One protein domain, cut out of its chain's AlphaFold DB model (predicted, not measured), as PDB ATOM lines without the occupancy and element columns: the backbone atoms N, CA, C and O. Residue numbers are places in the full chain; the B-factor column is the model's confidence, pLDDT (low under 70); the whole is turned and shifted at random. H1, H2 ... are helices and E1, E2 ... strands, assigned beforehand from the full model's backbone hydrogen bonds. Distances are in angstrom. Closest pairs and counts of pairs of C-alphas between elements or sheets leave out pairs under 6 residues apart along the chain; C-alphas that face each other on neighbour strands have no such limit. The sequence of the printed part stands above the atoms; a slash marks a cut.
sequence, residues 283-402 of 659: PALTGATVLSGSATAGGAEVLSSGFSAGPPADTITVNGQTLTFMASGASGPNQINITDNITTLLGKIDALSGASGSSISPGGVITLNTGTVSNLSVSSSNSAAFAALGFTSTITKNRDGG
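Overview. This is residues 283 to 402 of the 659 residues of the protein "Flagellar basal body protein" of Bradyrhizobium diazoefficiens (UniProt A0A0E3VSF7). There is little regular structure: a twisted sheet of five short strands, with helix H1 packed over one face in two layers, amid long loops. The 120 printed residues hold E1, E2, E3, H1, E4, E5, H2, E6 in chain order; the sheet E3 E2 E1 E5 E6 is mixed, as is the class, with 43 residues in named elements. It is compact, radius of gyration of the C-alphas 13.7 A, spanning 49 by 33 by 24 A.

Along the chain. After residues 283 to 314, E1 is 315 to 318, from C-alpha 315 (484.975, 524.993, 365.999). E2 is 321 to 326, 16.0 A; E3 335 to 337; H1 342 to 353, 16.3 A; E4 366 to 369; E5 376 to 380, 13.6 A; H2 383 to 388; E6 395 to 397, to C-alpha 397 (480.240, 513.537, 381.167).

Arrangement. H1 lies over E1, height over the sheet 5.9 A; their closest C-alphas, Val 318 and Ser 353, are 6.2 A apart. In hydrogen-bond range are N 323 and O 316, 2.7 A, in hairpin E1 and E2; N 326 and O 336, 2.8 A, in parallel E3 and E2; N 317 and O 379, 2.8 A, in antiparallel E1 and E5; N 376 and O 397, 2.8 A, in antiparallel E5 and E6. In H1 and H2 every O i to N i+4 pair is within range. H2 only grazes the sheet; E4 pairs with no named strand.

Size, cuts and confidence. The farthest C-alphas, Ala 297 and Gly 402, are 49.4 A apart. The H1 to E4 link is long. The printed part has no cut; no printed residue is under 70 in pLDDT.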
ATOM      1  N   PRO A 283     479.285 541.682 385.031       78.38
ATOM      2  CA  PRO A 283     477.986 541.025 384.941       78.38
ATOM      3  C   PRO A 283     478.127 539.564 384.506       78.38
ATOM      4  O   PRO A 283     479.072 539.180 383.812       78.38
ATOM      5  N   ALA A 284     477.189 538.748 384.975       84.25
ATOM      6  CA  ALA A 284     477.127 537.338 384.638       84.25
ATOM      7  C   ALA A 284     476.757 537.153 383.163       84.25
ATOM      8  O   ALA A 284     475.951 537.908 382.622       84.25
ATOM      9  N   LEU A 285     477.300 536.106 382.537       89.50
ATOM     10  CA  LEU A 285     476.836 535.660 381.226       89.50
ATOM     11  C   LEU A 285     475.321 535.425 381.247       89.50
ATOM     12  O   LEU A 285     474.774 534.869 382.201       89.50
ATOM     13  N   THR A 286     474.656 535.783 380.155       91.25
ATOM     14  CA  THR A 286     473.236 535.498 379.956       91.25
ATOM     15  C   THR A 286     473.037 534.692 378.682       91.25
ATOM     16  O   THR A 286     473.905 534.627 377.812       91.25
ATOM     17  N   GLY A 287     471.853 534.098 378.521       92.44
ATOM     18  CA  GLY A 287     471.504 533.415 377.275       92.44
ATOM     19  C   GLY A 287     471.533 534.333 376.045       92.44
ATOM     20  O   GLY A 287     471.633 533.827 374.928       92.44
ATOM     21  N   ALA A 288     471.460 535.656 376.243       92.50
ATOM     22  CA  ALA A 288     471.490 536.669 375.192       92.50
ATOM     23  C   ALA A 288     472.907 537.154 374.842       92.50
ATOM     24  O   ALA A 288     473.062 537.832 373.827       92.50
ATOM     25  N   THR A 289     473.930 536.810 375.637       92.50
ATOM     26  CA  THR A 289     475.319 537.175 375.339       92.50
ATOM     27  C   THR A 289     475.735 536.586 373.989       92.50
ATOM     28  O   THR A 289     475.569 535.389 373.742       92.50
ATOM     29  N   VAL A 290     476.252 537.439 373.111       94.81
ATOM     30  CA  VAL A 290     476.665 537.121 371.743       94.81
ATOM     31  C   VAL A 290     478.078 536.542 371.728       94.81
ATOM     32  O   VAL A 290     478.951 536.939 372.505       94.81
ATOM     33  N   LEU A 291     478.304 535.585 370.829       94.94
ATOM     34  CA  LEU A 291     479.497 534.737 370.797       94.94
ATOM     35  C   LEU A 291     480.769 535.454 370.310       94.94
ATOM     36  O   LEU A 291     481.865 534.925 370.490       94.94
ATOM     37  N   SER A 292     480.653 536.631 369.690       92.81
ATOM     38  CA  SER A 292     481.785 537.453 369.245       92.81
ATOM     39  C   SER A 292     481.381 538.901 368.942       92.81
ATOM     40  O   SER A 292     480.210 539.268 369.013       92.81
ATOM     41  N   GLY A 293     482.356 539.731 368.566       86.88
ATOM     42  CA  GLY A 293     482.147 541.115 368.133       86.88
ATOM     43  C   GLY A 293     482.517 542.166 369.180       86.88
ATOM     44  O   GLY A 293     483.319 541.929 370.080       86.88
ATOM     45  N   SER A 294     481.975 543.374 369.017       81.25
ATOM     46  CA  SER A 294     482.188 544.509 369.925       81.25
ATOM     47  C   SER A 294     480.868 544.933 370.552       81.25
ATOM     48  O   SER A 294     479.849 545.004 369.864       81.25
ATOM     49  N   ALA A 295     480.891 545.248 371.845       80.00
ATOM     50  CA  ALA A 295     479.703 545.710 372.544       80.00
ATOM     51  C   ALA A 295     479.294 547.107 372.047       80.00
ATOM     52  O   ALA A 295     480.114 548.026 371.983       80.00
ATOM     53  N   THR A 296     478.017 547.284 371.715       76.12
ATOM     54  CA  THR A 296     477.456 548.556 371.230       76.12
ATOM     55  C   THR A 296     476.410 549.088 372.202       76.12
ATOM     56  O   THR A 296     475.758 548.323 372.907       76.12
ATOM     57  N   ALA A 297     476.258 550.413 372.279       71.44
ATOM     58  CA  ALA A 297     475.255 551.029 373.147       71.44
ATOM     59  C   ALA A 297     473.840 550.586 372.736       71.44
ATOM     60  O   ALA A 297     473.447 550.767 371.586       71.44
ATOM     61  N   GLY A 298     473.092 549.995 373.674       72.38
ATOM     62  CA  GLY A 298     471.764 549.420 373.414       72.38
ATOM     63  C   GLY A 298     471.771 548.082 372.658       72.38
ATOM     64  O   GLY A 298     470.699 547.546 372.387       72.38
ATOM     65  N   GLY A 299     472.948 547.545 372.322       77.38
ATOM     66  CA  GLY A 299     473.119 546.220 371.728       77.38
ATOM     67  C   GLY A 299     473.286 545.115 372.774       77.38
ATOM     68  O   GLY A 299     473.375 545.378 373.974       77.38
ATOM     69  N   ALA A 300     473.341 543.866 372.309       80.94
ATOM     70  CA  ALA A 300     473.612 542.717 373.168       80.94
ATOM     71  C   ALA A 300     475.058 542.730 373.698       80.94
ATOM     72  O   ALA A 300     475.980 543.222 373.042       80.94
ATOM     73  N   GLU A 301     475.253 542.163 374.888       86.88
ATOM     74  CA  GLU A 301     476.578 541.929 375.466       86.88
ATOM     75  C   GLU A 301     477.352 540.918 374.617       86.88
ATOM     76  O   GLU A 301     476.759 540.011 374.034       86.88
ATOM     77  N   VAL A 302     478.677 541.041 374.570       90.75
ATOM     78  CA  VAL A 302     479.547 540.135 373.802       90.75
ATOM     79  C   VAL A 302     480.550 539.453 374.724       90.75
ATOM     80  O   VAL A 302     480.965 540.038 375.731       90.75
ATOM     81  N   LEU A 303     480.976 538.239 374.370       92.12
ATOM     82  CA  LEU A 303     482.036 537.533 375.093       92.12
ATOM     83  C   LEU A 303     483.338 538.353 375.167       92.12
ATOM     84  O   LEU A 303     483.727 539.052 374.229       92.12
ATOM     85  N   SER A 304     484.048 538.235 376.291       87.81
ATOM     86  CA  SER A 304     485.356 538.867 376.529       87.81
ATOM     87  C   SER A 304     486.406 538.435 375.506       87.81
ATOM     88  O   SER A 304     487.194 539.263 375.026       87.81
ATOM     89  N   SER A 305     486.371 537.149 375.157       90.62
ATOM     90  CA  SER A 305     487.077 536.518 374.051       90.62
ATOM     91  C   SER A 305     486.044 535.775 373.209       90.62
ATOM     92  O   SER A 305     485.417 534.833 373.687       90.62
ATOM     93  N   GLY A 306     485.805 536.262 371.994       92.56
ATOM     94  CA  GLY A 306     484.805 535.700 371.091       92.56
ATOM     95  C   GLY A 306     485.370 534.649 370.143       92.56
ATOM     96  O   GLY A 306     486.583 534.562 369.938       92.56
ATOM     97  N   PHE A 307     484.472 533.887 369.527       96.38
ATOM     98  CA  PHE A 307     484.813 532.956 368.453       96.38
ATOM     99  C   PHE A 307     485.059 533.693 367.127       96.38
ATOM    100  O   PHE A 307     484.462 534.739 366.847       96.38
ATOM    101  N   SER A 308     485.935 533.139 366.296       95.00
ATOM    102  CA  SER A 308     486.310 533.647 364.978       95.00
ATOM    103  C   SER A 308     485.690 532.814 363.859       95.00
ATOM    104  O   SER A 308     485.667 531.587 363.910       95.00
ATOM    105  N   ALA A 309     485.245 533.494 362.803       92.81
ATOM    106  CA  ALA A 309     484.827 532.873 361.546       92.81
ATOM    107  C   ALA A 309     485.892 532.955 360.432       92.81
ATOM    108  O   ALA A 309     485.649 532.502 359.314       92.81
ATOM    109  N   GLY A 310     487.039 533.596 360.695       81.75
ATOM    110  CA  GLY A 310     488.137 533.735 359.727       81.75
ATOM    111  C   GLY A 310     488.971 532.454 359.618       81.75
ATOM    112  O   GLY A 310     488.931 531.672 360.550       81.75
ATOM    113  N   PRO A 311     489.717 532.205 358.527       80.56
ATOM    114  CA  PRO A 311     490.393 530.925 358.302       80.56
ATOM    115  C   PRO A 311     491.642 530.709 359.199       80.56
ATOM    116  O   PRO A 311     492.540 531.553 359.171       80.56
ATOM    117  N   PRO A 312     491.758 529.565 359.914       86.88
ATOM    118  CA  PRO A 312     490.723 528.543 360.077       86.88
ATOM    119  C   PRO A 312     489.633 529.011 361.048       86.88
ATOM    120  O   PRO A 312     489.941 529.554 362.108       86.88
ATOM    121  N   ALA A 313     488.367 528.795 360.670       94.12
ATOM    122  CA  ALA A 313     487.237 529.151 361.520       94.12
ATOM    123  C   ALA A 313     487.287 528.348 362.819       94.12
ATOM    124  O   ALA A 313     487.681 527.177 362.819       94.12
ATOM    125  N   ASP A 314     486.845 528.962 363.911       97.94
ATOM    126  CA  ASP A 314     486.745 528.257 365.173       97.94
ATOM    127  C   ASP A 314     485.680 527.164 365.098       97.94
ATOM    128  O   ASP A 314     484.714 527.220 364.327       97.94
ATOM    129  N   THR A 315     485.863 526.144 365.925       97.81
ATOM    130  CA  THR A 315     484.975 524.993 365.999       97.81
ATOM    131  C   THR A 315     484.769 524.553 367.439       97.81
ATOM    132  O   THR A 315     485.664 524.669 368.277       97.81
ATOM    133  N   ILE A 316     483.593 523.996 367.710       98.25
ATOM    134  CA  ILE A 316     483.333 523.177 368.893       98.25
ATOM    135  C   ILE A 316     483.065 521.755 368.412       98.25
ATOM    136  O   ILE A 316     482.236 521.544 367.536       98.25
ATOM    137  N   THR A 317     483.755 520.766 368.968       97.94
ATOM    138  CA  THR A 317     483.488 519.354 368.683       97.94
ATOM    139  C   THR A 317     482.620 518.775 369.790       97.94
ATOM    140  O   THR A 317     483.034 518.767 370.945       97.94
ATOM    141  N   VAL A 318     481.433 518.281 369.439       97.56
ATOM    142  CA  VAL A 318     480.462 517.636 370.333       97.56
ATOM    143  C   VAL A 318     480.325 516.172 369.931       97.56
ATOM    144  O   VAL A 318     479.862 515.876 368.835       97.56
ATOM    145  N   ASN A 319     480.736 515.242 370.792       95.69
ATOM    146  CA  ASN A 319     480.682 513.795 370.536       95.69
ATOM    147  C   ASN A 319     481.318 513.382 369.196       95.69
ATOM    148  O   ASN A 319     480.824 512.498 368.501       95.69
ATOM    149  N   GLY A 320     482.409 514.052 368.811       94.75
ATOM    150  CA  GLY A 320     483.089 513.838 367.529       94.75
ATOM    151  C   GLY A 320     482.465 514.571 366.333       94.75
ATOM    152  O   GLY A 320     483.060 514.570 365.261       94.75
ATOM    153  N   GLN A 321     481.318 515.237 366.500       96.06
ATOM    154  CA  GLN A 321     480.709 516.089 365.477       96.06
ATOM    155  C   GLN A 321     481.193 517.536 365.603       96.06
ATOM    156  O   GLN A 321     481.168 518.113 366.685       96.06
ATOM    157  N   THR A 322     481.605 518.151 364.499       97.19
ATOM    158  CA  THR A 322     482.155 519.516 364.491       97.19
ATOM    159  C   THR A 322     481.071 520.560 364.226       97.19
ATOM    160  O   THR A 322     480.490 520.563 363.149       97.19
ATOM    161  N   LEU A 323     480.840 521.469 365.175       98.19
ATOM    162  CA  LEU A 323     480.091 522.721 365.028       98.19
ATOM    163  C   LEU A 323     481.044 523.831 364.566       98.19
ATOM    164  O   LEU A 323     481.974 524.175 365.293       98.19
ATOM    165  N   THR A 324     480.818 524.402 363.384       97.44
ATOM    166  CA  THR A 324     481.682 525.444 362.805       97.44
ATOM    167  C   THR A 324     481.092 526.841 362.983       97.44
ATOM    168  O   THR A 324     479.916 527.065 362.684       97.44
ATOM    169  N   PHE A 325     481.923 527.789 363.422       97.69
ATOM    170  CA  PHE A 325     481.554 529.197 363.547       97.69
ATOM    171  C   PHE A 325     481.661 529.926 362.203       97.69
ATOM    172  O   PHE A 325     482.664 529.842 361.500       97.69
ATOM    173  N   MET A 326     480.612 530.661 361.842       96.19
ATOM    174  CA  MET A 326     480.466 531.363 360.567       96.19
ATOM    175  C   MET A 326     480.287 532.861 360.784       96.19
ATOM    176  O   MET A 326     479.766 533.295 361.807       96.19
ATOM    177  N   ALA A 327     480.695 533.674 359.809       93.88
ATOM    178  CA  ALA A 327     480.520 535.123 359.901       93.88
ATOM    179  C   ALA A 327     479.032 535.499 359.800       93.88
ATOM    180  O   ALA A 327     478.557 536.373 360.518       93.88
ATOM    181  N   SER A 328     478.306 534.826 358.902       93.31
ATOM    182  CA  SER A 328     476.855 534.912 358.717       93.31
ATOM    183  C   SER A 328     476.364 533.716 357.882       93.31
ATOM    184  O   SER A 328     477.176 532.989 357.304       93.31
ATOM    185  N   GLY A 329     475.043 533.525 357.789       91.75
ATOM    186  CA  GLY A 329     474.428 532.554 356.875       91.75
ATOM    187  C   GLY A 329     474.458 531.089 357.330       91.75
ATOM    188  O   GLY A 329     474.210 530.205 356.508       91.75
ATOM    189  N   ALA A 330     474.738 530.811 358.608       93.56
ATOM    190  CA  ALA A 330     474.654 529.459 359.155       93.56
ATOM    191  C   ALA A 330     473.258 528.854 358.925       93.56
ATOM    192  O   ALA A 330     472.250 529.389 359.385       93.56
ATOM    193  N   SER A 331     473.209 527.729 358.210       86.50
ATOM    194  CA  SER A 331     471.961 527.039 357.836       86.50
ATOM    195  C   SER A 331     471.983 525.546 358.173       86.50
ATOM    196  O   SER A 331     470.929 524.934 358.335       86.50
ATOM    197  N   GLY A 332     473.173 524.960 358.340       89.31
ATOM    198  CA  GLY A 332     473.335 523.562 358.730       89.31
ATOM    199  C   GLY A 332     473.111 523.296 360.229       89.31
ATOM    200  O   GLY A 332     473.259 524.198 361.066       89.31
ATOM    201  N   PRO A 333     472.820 522.036 360.612       86.75
ATOM    202  CA  PRO A 333     472.735 521.631 362.021       86.75
ATOM    203  C   PRO A 333     474.068 521.839 362.757       86.75
ATOM    204  O   PRO A 333     474.067 522.171 363.937       86.75
ATOM    205  N   ASN A 334     475.180 521.775 362.021       94.62
ATOM    206  CA  ASN A 334     476.550 521.845 362.525       94.62
ATOM    207  C   ASN A 334     477.214 523.201 362.221       94.62
ATOM    208  O   ASN A 334     478.431 523.303 362.083       94.62
ATOM    209  N   GLN A 335     476.410 524.253 362.075       96.62
ATOM    210  CA  GLN A 335     476.865 525.617 361.814       96.62
ATOM    211  C   GLN A 335     476.206 526.588 362.795       96.62
ATOM    212  O   GLN A 335     475.037 526.409 363.160       96.62
ATOM    213  N   ILE A 336     476.947 527.623 363.187       97.94
ATOM    214  CA  ILE A 336     476.472 528.720 364.039       97.94
ATOM    215  C   ILE A 336     477.130 530.034 363.616       97.94
ATOM    216  O   ILE A 336     478.298 530.037 363.232       97.94
ATOM    217  N   ASN A 337     476.410 531.155 363.661       97.50
ATOM    218  CA  ASN A 337     477.008 532.457 363.379       97.50
ATOM    219  C   ASN A 337     477.725 532.992 364.621       97.50
ATOM    220  O   ASN A 337     477.243 532.852 365.741       97.50
ATOM    221  N   ILE A 338     478.829 533.709 364.431       95.88
ATOM    222  CA  ILE A 338     479.516 534.414 365.526       95.88
ATOM    223  C   ILE A 338     478.659 535.535 366.143       95.88
ATOM    224  O   ILE A 338     478.951 535.996 367.241       95.88
ATOM    225  N   THR A 339     477.603 535.963 365.443       94.38
ATOM    226  CA  THR A 339     476.598 536.927 365.917       94.38
ATOM    227  C   THR A 339     475.432 536.275 366.664       94.38
ATOM    228  O   THR A 339     474.575 536.993 367.174       94.38
ATOM    229  N   ASP A 340     475.362 534.941 366.712       96.69
ATOM    230  CA  ASP A 340     474.369 534.238 367.521       96.69
ATOM    231  C   ASP A 340     474.734 534.336 369.012       96.69
ATOM    232  O   ASP A 340     475.823 534.781 369.384       96.69
ATOM    233  N   ASN A 341     473.807 533.935 369.881       95.81
ATOM    234  CA  ASN A 341     473.974 534.005 371.329       95.81
ATOM    235  C   ASN A 341     474.208 532.630 371.971       95.81
ATOM    236  O   ASN A 341     474.105 531.582 371.325       95.81
ATOM    237  N   ILE A 342     474.508 532.640 373.272       96.25
ATOM    238  CA  ILE A 342     474.737 531.420 374.056       96.25
ATOM    239  C   ILE A 342     473.531 530.476 373.994       96.25
ATOM    240  O   ILE A 342     473.732 529.277 373.852       96.25
ATOM    241  N   THR A 343     472.290 530.974 374.030       96.88
ATOM    242  CA  THR A 343     471.098 530.104 373.944       96.88
ATOM    243  C   THR A 343     471.095 529.283 372.654       96.88
ATOM    244  O   THR A 343     470.884 528.070 372.689       96.88
ATOM    245  N   THR A 344     471.399 529.919 371.521       97.00
ATOM    246  CA  THR A 344     471.531 529.232 370.231       97.00
ATOM    247  C   THR A 344     472.676 528.221 370.252       97.00
ATOM    248  O   THR A 344     472.505 527.100 369.772       97.00
ATOM    249  N   LEU A 345     473.824 528.573 370.847       97.44
ATOM    250  CA  LEU A 345     474.956 527.654 370.992       97.44
ATOM    251  C   LEU A 345     474.587 526.408 371.807       97.44
ATOM    252  O   LEU A 345     474.873 525.296 371.368       97.44
ATOM    253  N   LEU A 346     473.925 526.572 372.954       97.38
ATOM    254  CA  LEU A 346     473.502 525.447 373.793       97.38
ATOM    255  C   LEU A 346     472.506 524.548 373.059       97.38
ATOM    256  O   LEU A 346     472.660 523.331 373.094       97.38
ATOM    257  N   GLY A 347     471.565 525.129 372.308       96.62
ATOM    258  CA  GLY A 347     470.655 524.364 371.453       96.62
ATOM    259  C   GLY A 347     471.377 523.566 370.359       96.62
ATOM    260  O   GLY A 347     471.002 522.428 370.081       96.62
ATOM    261  N   LYS A 348     472.442 524.120 369.760       97.38
ATOM    262  CA  LYS A 348     473.283 523.405 368.781       97.38
ATOM    263  C   LYS A 348     474.079 522.274 369.431       97.38
ATOM    264  O   LYS A 348     474.156 521.192 368.856       97.38
ATOM    265  N   ILE A 349     474.637 522.499 370.623       96.62
ATOM    266  CA  ILE A 349     475.346 521.463 371.387       96.62
ATOM    267  C   ILE A 349     474.391 520.318 371.747       96.62
ATOM    268  O   ILE A 349     474.726 519.164 371.495       96.62
ATOM    269  N   ASP A 350     473.196 520.633 372.251       96.25
ATOM    270  CA  ASP A 350     472.152 519.653 372.570       96.25
ATOM    271  C   ASP A 350     471.737 518.833 371.342       96.25
ATOM    272  O   ASP A 350     471.719 517.603 371.384       96.25
ATOM    273  N   ALA A 351     471.489 519.495 370.210       94.81
ATOM    274  CA  ALA A 351     471.134 518.812 368.969       94.81
ATOM    275  C   ALA A 351     472.236 517.850 368.486       94.81
ATOM    276  O   ALA A 351     471.934 516.765 367.991       94.81
ATOM    277  N   LEU A 352     473.508 518.228 368.644       95.06
ATOM    278  CA  LEU A 352     474.658 517.408 368.249       95.06
ATOM    279  C   LEU A 352     474.925 516.229 369.189       95.06
ATOM    280  O   LEU A 352     475.391 515.181 368.736       95.06
ATOM    281  N   SER A 353     474.670 516.394 370.487       93.50
ATOM    282  CA  SER A 353     474.854 515.339 371.489       93.50
ATOM    283  C   SER A 353     473.647 514.401 371.603       93.50
ATOM    284  O   SER A 353     473.785 513.299 372.134       93.50
ATOM    285  N   GLY A 354     472.480 514.812 371.095       92.06
ATOM    286  CA  GLY A 354     471.200 514.144 371.343       92.06
ATOM    287  C   GLY A 354     470.614 514.478 372.721       92.06
ATOM    288  O   GLY A 354     469.777 513.732 373.234       92.06
ATOM    289  N   ALA A 355     471.084 515.559 373.343       93.56
ATOM    290  CA  ALA A 355     470.579 516.079 374.600       93.56
ATOM    291  C   ALA A 355     469.491 517.139 374.393       93.56
ATOM    292  O   ALA A 355     469.129 517.510 373.279       93.56
ATOM    293  N   SER A 356     468.938 517.607 375.507       93.25
ATOM    294  CA  SER A 356     467.998 518.721 375.545       93.25
ATOM    295  C   SER A 356     468.056 519.394 376.911       93.25
ATOM    296  O   SER A 356     468.231 518.709 377.923       93.25
ATOM    297  N   GLY A 357     467.818 520.702 376.959       91.75
ATOM    298  CA  GLY A 357     467.671 521.455 378.205       91.75
ATOM    299  C   GLY A 357     468.987 521.944 378.808       91.75
ATOM    300  O   GLY A 357     468.993 522.333 379.980       91.75
ATOM    301  N   SER A 358     470.090 521.924 378.049       96.06
ATOM    302  CA  SER A 358     471.289 522.672 378.430       96.06
ATOM    303  C   SER A 358     470.915 524.137 378.631       96.06
ATOM    304  O   SER A 358     470.125 524.714 377.881       96.06
ATOM    305  N   SER A 359     471.434 524.738 379.693       95.25
ATOM    306  CA  SER A 359     470.953 526.031 380.175       95.25
ATOM    307  C   SER A 359     472.072 526.877 380.754       95.25
ATOM    308  O   SER A 359     473.187 526.415 380.982       95.25
ATOM    309  N   ILE A 360     471.757 528.144 380.997       93.69
ATOM    310  CA  ILE A 360     472.612 529.071 381.721       93.69
ATOM    311  C   ILE A 360     471.841 529.619 382.917       93.69
ATOM    312  O   ILE A 360     470.690 530.039 382.785       93.69
ATOM    313  N   SER A 361     472.450 529.561 384.099       92.50
ATOM    314  CA  SER A 361     471.831 530.054 385.329       92.50
ATOM    315  C   SER A 361     471.864 531.587 385.400       92.50
ATOM    316  O   SER A 361     472.696 532.213 384.740       92.50
ATOM    317  N   PRO A 362     471.050 532.221 386.266       87.50
ATOM    318  CA  PRO A 362     471.144 533.663 386.521       87.50
ATOM    319  C   PRO A 362     472.524 534.134 387.017       87.50
ATOM    320  O   PRO A 362     472.836 535.315 386.928       87.50
ATOM    321  N   GLY A 363     473.353 533.221 387.541       86.19
ATOM    322  CA  GLY A 363     474.736 533.488 387.950       86.19
ATOM    323  C   GLY A 363     475.772 533.305 386.834       86.19
ATOM    324  O   GLY A 363     476.966 533.314 387.122       86.19
ATOM    325  N   GLY A 364     475.346 533.095 385.583       87.88
ATOM    326  CA  GLY A 364     476.234 532.946 384.427       87.88
ATOM    327  C   GLY A 364     476.952 531.604 384.354       87.88
ATOM    328  O   GLY A 364     477.988 531.496 383.704       87.88
ATOM    329  N   VAL A 365     476.423 530.581 385.031       92.81
ATOM    330  CA  VAL A 365     476.956 529.215 384.970       92.81
ATOM    331  C   VAL A 365     476.230 528.453 383.875       92.81
ATOM    332  O   VAL A 365     475.025 528.213 383.984       92.81
ATOM    333  N   ILE A 366     476.963 528.043 382.844       95.50
ATOM    334  CA  ILE A 366     476.440 527.155 381.807       95.50
ATOM    335  C   ILE A 366     476.431 525.721 382.332       95.50
ATOM    336  O   ILE A 366     477.426 525.237 382.869       95.50
ATOM    337  N   THR A 367     475.305 525.040 382.153       95.75
ATOM    338  CA  THR A 367     475.115 523.621 382.449       95.75
ATOM    339  C   THR A 367     474.766 522.889 381.164       95.75
ATOM    340  O   THR A 367     473.794 523.240 380.494       95.75
ATOM    341  N   LEU A 368     475.570 521.885 380.824       96.88
ATOM    342  CA  LEU A 368     475.362 521.012 379.679       96.88
ATOM    343  C   LEU A 368     474.725 519.697 380.116       96.88
ATOM    344  O   LEU A 368     475.111 519.125 381.141       96.88
ATOM    345  N   ASN A 369     473.800 519.200 379.302       95.38
ATOM    346  CA  ASN A 369     473.116 517.934 379.517       95.38
ATOM    347  C   ASN A 369     473.688 516.859 378.591       95.38
ATOM    348  O   ASN A 369     474.029 517.123 377.439       95.38
ATOM    349  N   THR A 370     473.779 515.625 379.080       93.81
ATOM    350  CA  THR A 370     474.189 514.481 378.255       93.81
ATOM    351  C   THR A 370     473.043 513.927 377.412       93.81
ATOM    352  O   THR A 370     473.283 513.315 376.376       93.81
ATOM    353  N   GLY A 371     471.791 514.141 377.830       88.44
ATOM    354  CA  GLY A 371     470.637 513.500 377.208       88.44
ATOM    355  C   GLY A 371     470.572 512.004 377.501       88.44
ATOM    356  O   GLY A 371     471.294 511.469 378.339       88.44
ATOM    357  N   THR A 372     469.689 511.302 376.796       88.12
ATOM    358  CA  THR A 372     469.493 509.853 376.971       88.12
ATOM    359  C   THR A 372     470.108 509.032 375.848       88.12
ATOM    360  O   THR A 372     470.062 507.808 375.916       88.12
ATOM    361  N   VAL A 373     470.717 509.659 374.835       86.44
ATOM    362  CA  VAL A 373     471.168 508.983 373.604       86.44
ATOM    363  C   VAL A 373     472.668 508.686 373.605       86.44
ATOM    364  O   VAL A 373     473.078 507.622 373.144       86.44
ATOM    365  N   SER A 374     473.509 509.572 374.145       90.12
ATOM    366  CA  SER A 374     474.970 509.394 374.170       90.12
ATOM    367  C   SER A 374     475.619 510.074 375.375       90.12
ATOM    368  O   SER A 374     475.055 510.994 375.954       90.12
ATOM    369  N   ASN A 375     476.812 509.618 375.770       92.69
ATOM    370  CA  ASN A 375     477.652 510.387 376.699       92.69
ATOM    371  C   ASN A 375     478.028 511.725 376.053       92.69
ATOM    372  O   ASN A 375     477.980 511.847 374.833       92.69
ATOM    373  N   LEU A 376     478.417 512.711 376.853       95.94
ATOM    374  CA  LEU A 376     478.802 514.029 376.369       95.94
ATOM    375  C   LEU A 376     480.321 514.182 376.357       95.94
ATOM    376  O   LEU A 376     480.990 513.945 377.362       95.94
ATOM    377  N   SER A 377     480.848 514.643 375.232       96.94
ATOM    378  CA  SER A 377     482.199 515.151 375.062       96.94
ATOM    379  C   SER A 377     482.121 516.454 374.277       96.94
ATOM    380  O   SER A 377     481.618 516.451 373.159       96.94
ATOM    381  N   VAL A 378     482.582 517.563 374.856       97.81
ATOM    382  CA  VAL A 378     482.598 518.877 374.199       97.81
ATOM    383  C   VAL A 378     483.985 519.490 374.318       97.81
ATOM    384  O   VAL A 378     484.477 519.714 375.424       97.81
ATOM    385  N   SER A 379     484.613 519.787 373.186       97.44
ATOM    386  CA  SER A 379     485.884 520.510 373.109       97.44
ATOM    387  C   SER A 379     485.783 521.681 372.137       97.44
ATOM    388  O   SER A 379     484.880 521.733 371.308       97.44
ATOM    389  N   SER A 380     486.706 522.634 372.233       97.31
ATOM    390  CA  SER A 380     486.766 523.810 371.362       97.31
ATOM    391  C   SER A 380     488.156 523.943 370.751       97.31
ATOM    392  O   SER A 380     489.149 523.682 371.434       97.31
ATOM    393  N   SER A 381     488.244 524.388 369.494       97.06
ATOM    394  CA  SER A 381     489.516 524.790 368.876       97.06
ATOM    395  C   SER A 381     490.032 526.129 369.412       97.06
ATOM    396  O   SER A 381     491.223 526.410 369.306       97.06
ATOM    397  N   ASN A 382     489.154 526.940 370.010       95.94
ATOM    398  CA  ASN A 382     489.492 528.206 370.648       95.94
ATOM    399  C   ASN A 382     489.291 528.091 372.160       95.94
ATOM    400  O   ASN A 382     488.173 528.204 372.672       95.94
ATOM    401  N   SER A 383     490.387 527.842 372.876       93.75
ATOM    402  CA  SER A 383     490.385 527.677 374.331       93.75
ATOM    403  C   SER A 383     490.067 528.974 375.076       93.75
ATOM    404  O   SER A 383     489.476 528.912 376.149       93.75
ATOM    405  N   ALA A 384     490.398 530.141 374.515       92.50
ATOM    406  CA  ALA A 384     490.122 531.433 375.138       92.50
ATOM    407  C   ALA A 384     488.621 531.764 375.115       92.50
ATOM    408  O   ALA A 384     488.061 532.141 376.144       92.50
ATOM    409  N   ALA A 385     487.950 531.542 373.981       93.62
ATOM    410  CA  ALA A 385     486.501 531.707 373.876       93.62
ATOM    411  C   ALA A 385     485.739 530.639 374.679       93.62
ATOM    412  O   ALA A 385     484.729 530.933 375.316       93.62
ATOM    413  N   PHE A 386     486.256 529.408 374.733       94.31
ATOM    414  CA  PHE A 386     485.675 528.351 375.564       94.31
ATOM    415  C   PHE A 386     485.811 528.653 377.065       94.31
ATOM    416  O   PHE A 386     484.852 528.493 377.820       94.31
ATOM    417  N   ALA A 387     486.952 529.210 377.486       92.19
ATOM    418  CA  ALA A 387     487.148 529.703 378.846       92.19
ATOM    419  C   ALA A 387     486.244 530.904 379.161       92.19
ATOM    420  O   ALA A 387     485.729 530.998 380.276       92.19
ATOM    421  N   ALA A 388     485.977 531.778 378.181       91.62
ATOM    422  CA  ALA A 388     485.008 532.863 378.329       91.62
ATOM    423  C   ALA A 388     483.576 532.340 378.567       91.62
ATOM    424  O   ALA A 388     482.811 532.990 379.269       91.62
ATOM    425  N   LEU A 389     483.229 531.138 378.091       93.44
ATOM    426  CA  LEU A 389     481.971 530.449 378.420       93.44
ATOM    427  C   LEU A 389     481.979 529.750 379.797       93.44
ATOM    428  O   LEU A 389     480.965 529.188 380.206       93.44
ATOM    429  N   GLY A 390     483.105 529.767 380.517       91.81
ATOM    430  CA  GLY A 390     483.269 529.090 381.806       91.81
ATOM    431  C   GLY A 390     483.833 527.666 381.712       91.81
ATOM    432  O   GLY A 390     483.819 526.948 382.713       91.81
ATOM    433  N   PHE A 391     484.351 527.249 380.550       92.25
ATOM    434  CA  PHE A 391     484.930 525.918 380.335       92.25
ATOM    435  C   PHE A 391     486.437 525.992 380.052       92.25
ATOM    436  O   PHE A 391     486.869 526.499 379.022       92.25
ATOM    437  N   THR A 392     487.266 525.471 380.956       86.94
ATOM    438  CA  THR A 392     488.738 525.578 380.861       86.94
ATOM    439  C   THR A 392     489.418 524.363 380.225       86.94
ATOM    440  O   THR A 392     490.614 524.402 379.940       86.94
ATOM    441  N   SER A 393     488.676 523.283 379.987       90.88
ATOM    442  CA  SER A 393     489.162 522.041 379.383       90.88
ATOM    443  C   SER A 393     488.028 521.321 378.656       90.88
ATOM    444  O   SER A 393     486.865 521.706 378.776       90.88
ATOM    445  N   THR A 394     488.359 520.267 377.902       94.25
ATOM    446  CA  THR A 394     487.357 519.387 377.292       94.25
ATOM    447  C   THR A 394     486.385 518.874 378.349       94.25
ATOM    448  O   THR A 394     486.781 518.241 379.329       94.25
ATOM    449  N   ILE A 395     485.100 519.105 378.112       96.31
ATOM    450  CA  ILE A 395     484.026 518.607 378.956       96.31
ATOM    451  C   ILE A 395     483.778 517.154 378.593       96.31
ATOM    452  O   ILE A 395     483.557 516.838 377.428       96.31
ATOM    453  N   THR A 396     483.805 516.271 379.586       95.00
ATOM    454  CA  THR A 396     483.359 514.883 379.438       95.00
ATOM    455  C   THR A 396     482.384 514.555 380.554       95.00
ATOM    456  O   THR A 396     482.620 514.884 381.717       95.00
ATOM    457  N   LYS A 397     481.254 513.947 380.202       94.19
ATOM    458  CA  LYS A 397     480.240 513.537 381.167       94.19
ATOM    459  C   LYS A 397     479.519 512.296 380.663       94.19
ATOM    460  O   LYS A 397     478.944 512.294 379.575       94.19
ATOM    461  N   ASN A 398     479.538 511.238 381.463       90.12
ATOM    462  CA  ASN A 398     478.735 510.053 381.187       90.12
ATOM    463  C   ASN A 398     477.263 510.345 381.482       90.12
ATOM    464  O   ASN A 398     476.963 511.147 382.366       90.12
ATOM    465  N   ARG A 399     476.359 509.700 380.739       89.31
ATOM    466  CA  ARG A 399     474.934 509.672 381.089       89.31
ATOM    467  C   ARG A 399     474.728 508.992 382.438       89.31
ATOM    468  O   ARG A 399     475.531 508.145 382.826       89.31
ATOM    469  N   ASP A 400     473.628 509.349 383.083       79.81
ATOM    470  CA  ASP A 400     473.143 508.653 384.264       79.81
ATOM    471  C   ASP A 400     472.304 507.447 383.808       79.81
ATOM    472  O   ASP A 400     471.977 507.294 382.623       79.81
ATOM    473  N   GLY A 401     471.984 506.541 384.731       75.62
ATOM    474  CA  GLY A 401     471.329 505.283 384.377       75.62
ATOM    475  C   GLY A 401     472.163 504.442 383.403       75.62
ATOM    476  O   GLY A 401     473.386 504.577 383.306       75.62
ATOM    477  N   GLY A 402     471.506 503.544 382.670       72.88
ATOM    478  CA  GLY A 402     472.233 502.515 381.931       72.88
ATOM    479  C   GLY A 402     472.906 501.499 382.850       72.88
ATOM    480  O   GLY A 402     472.792 501.547 384.072       72.88
TER     481      GLY A 402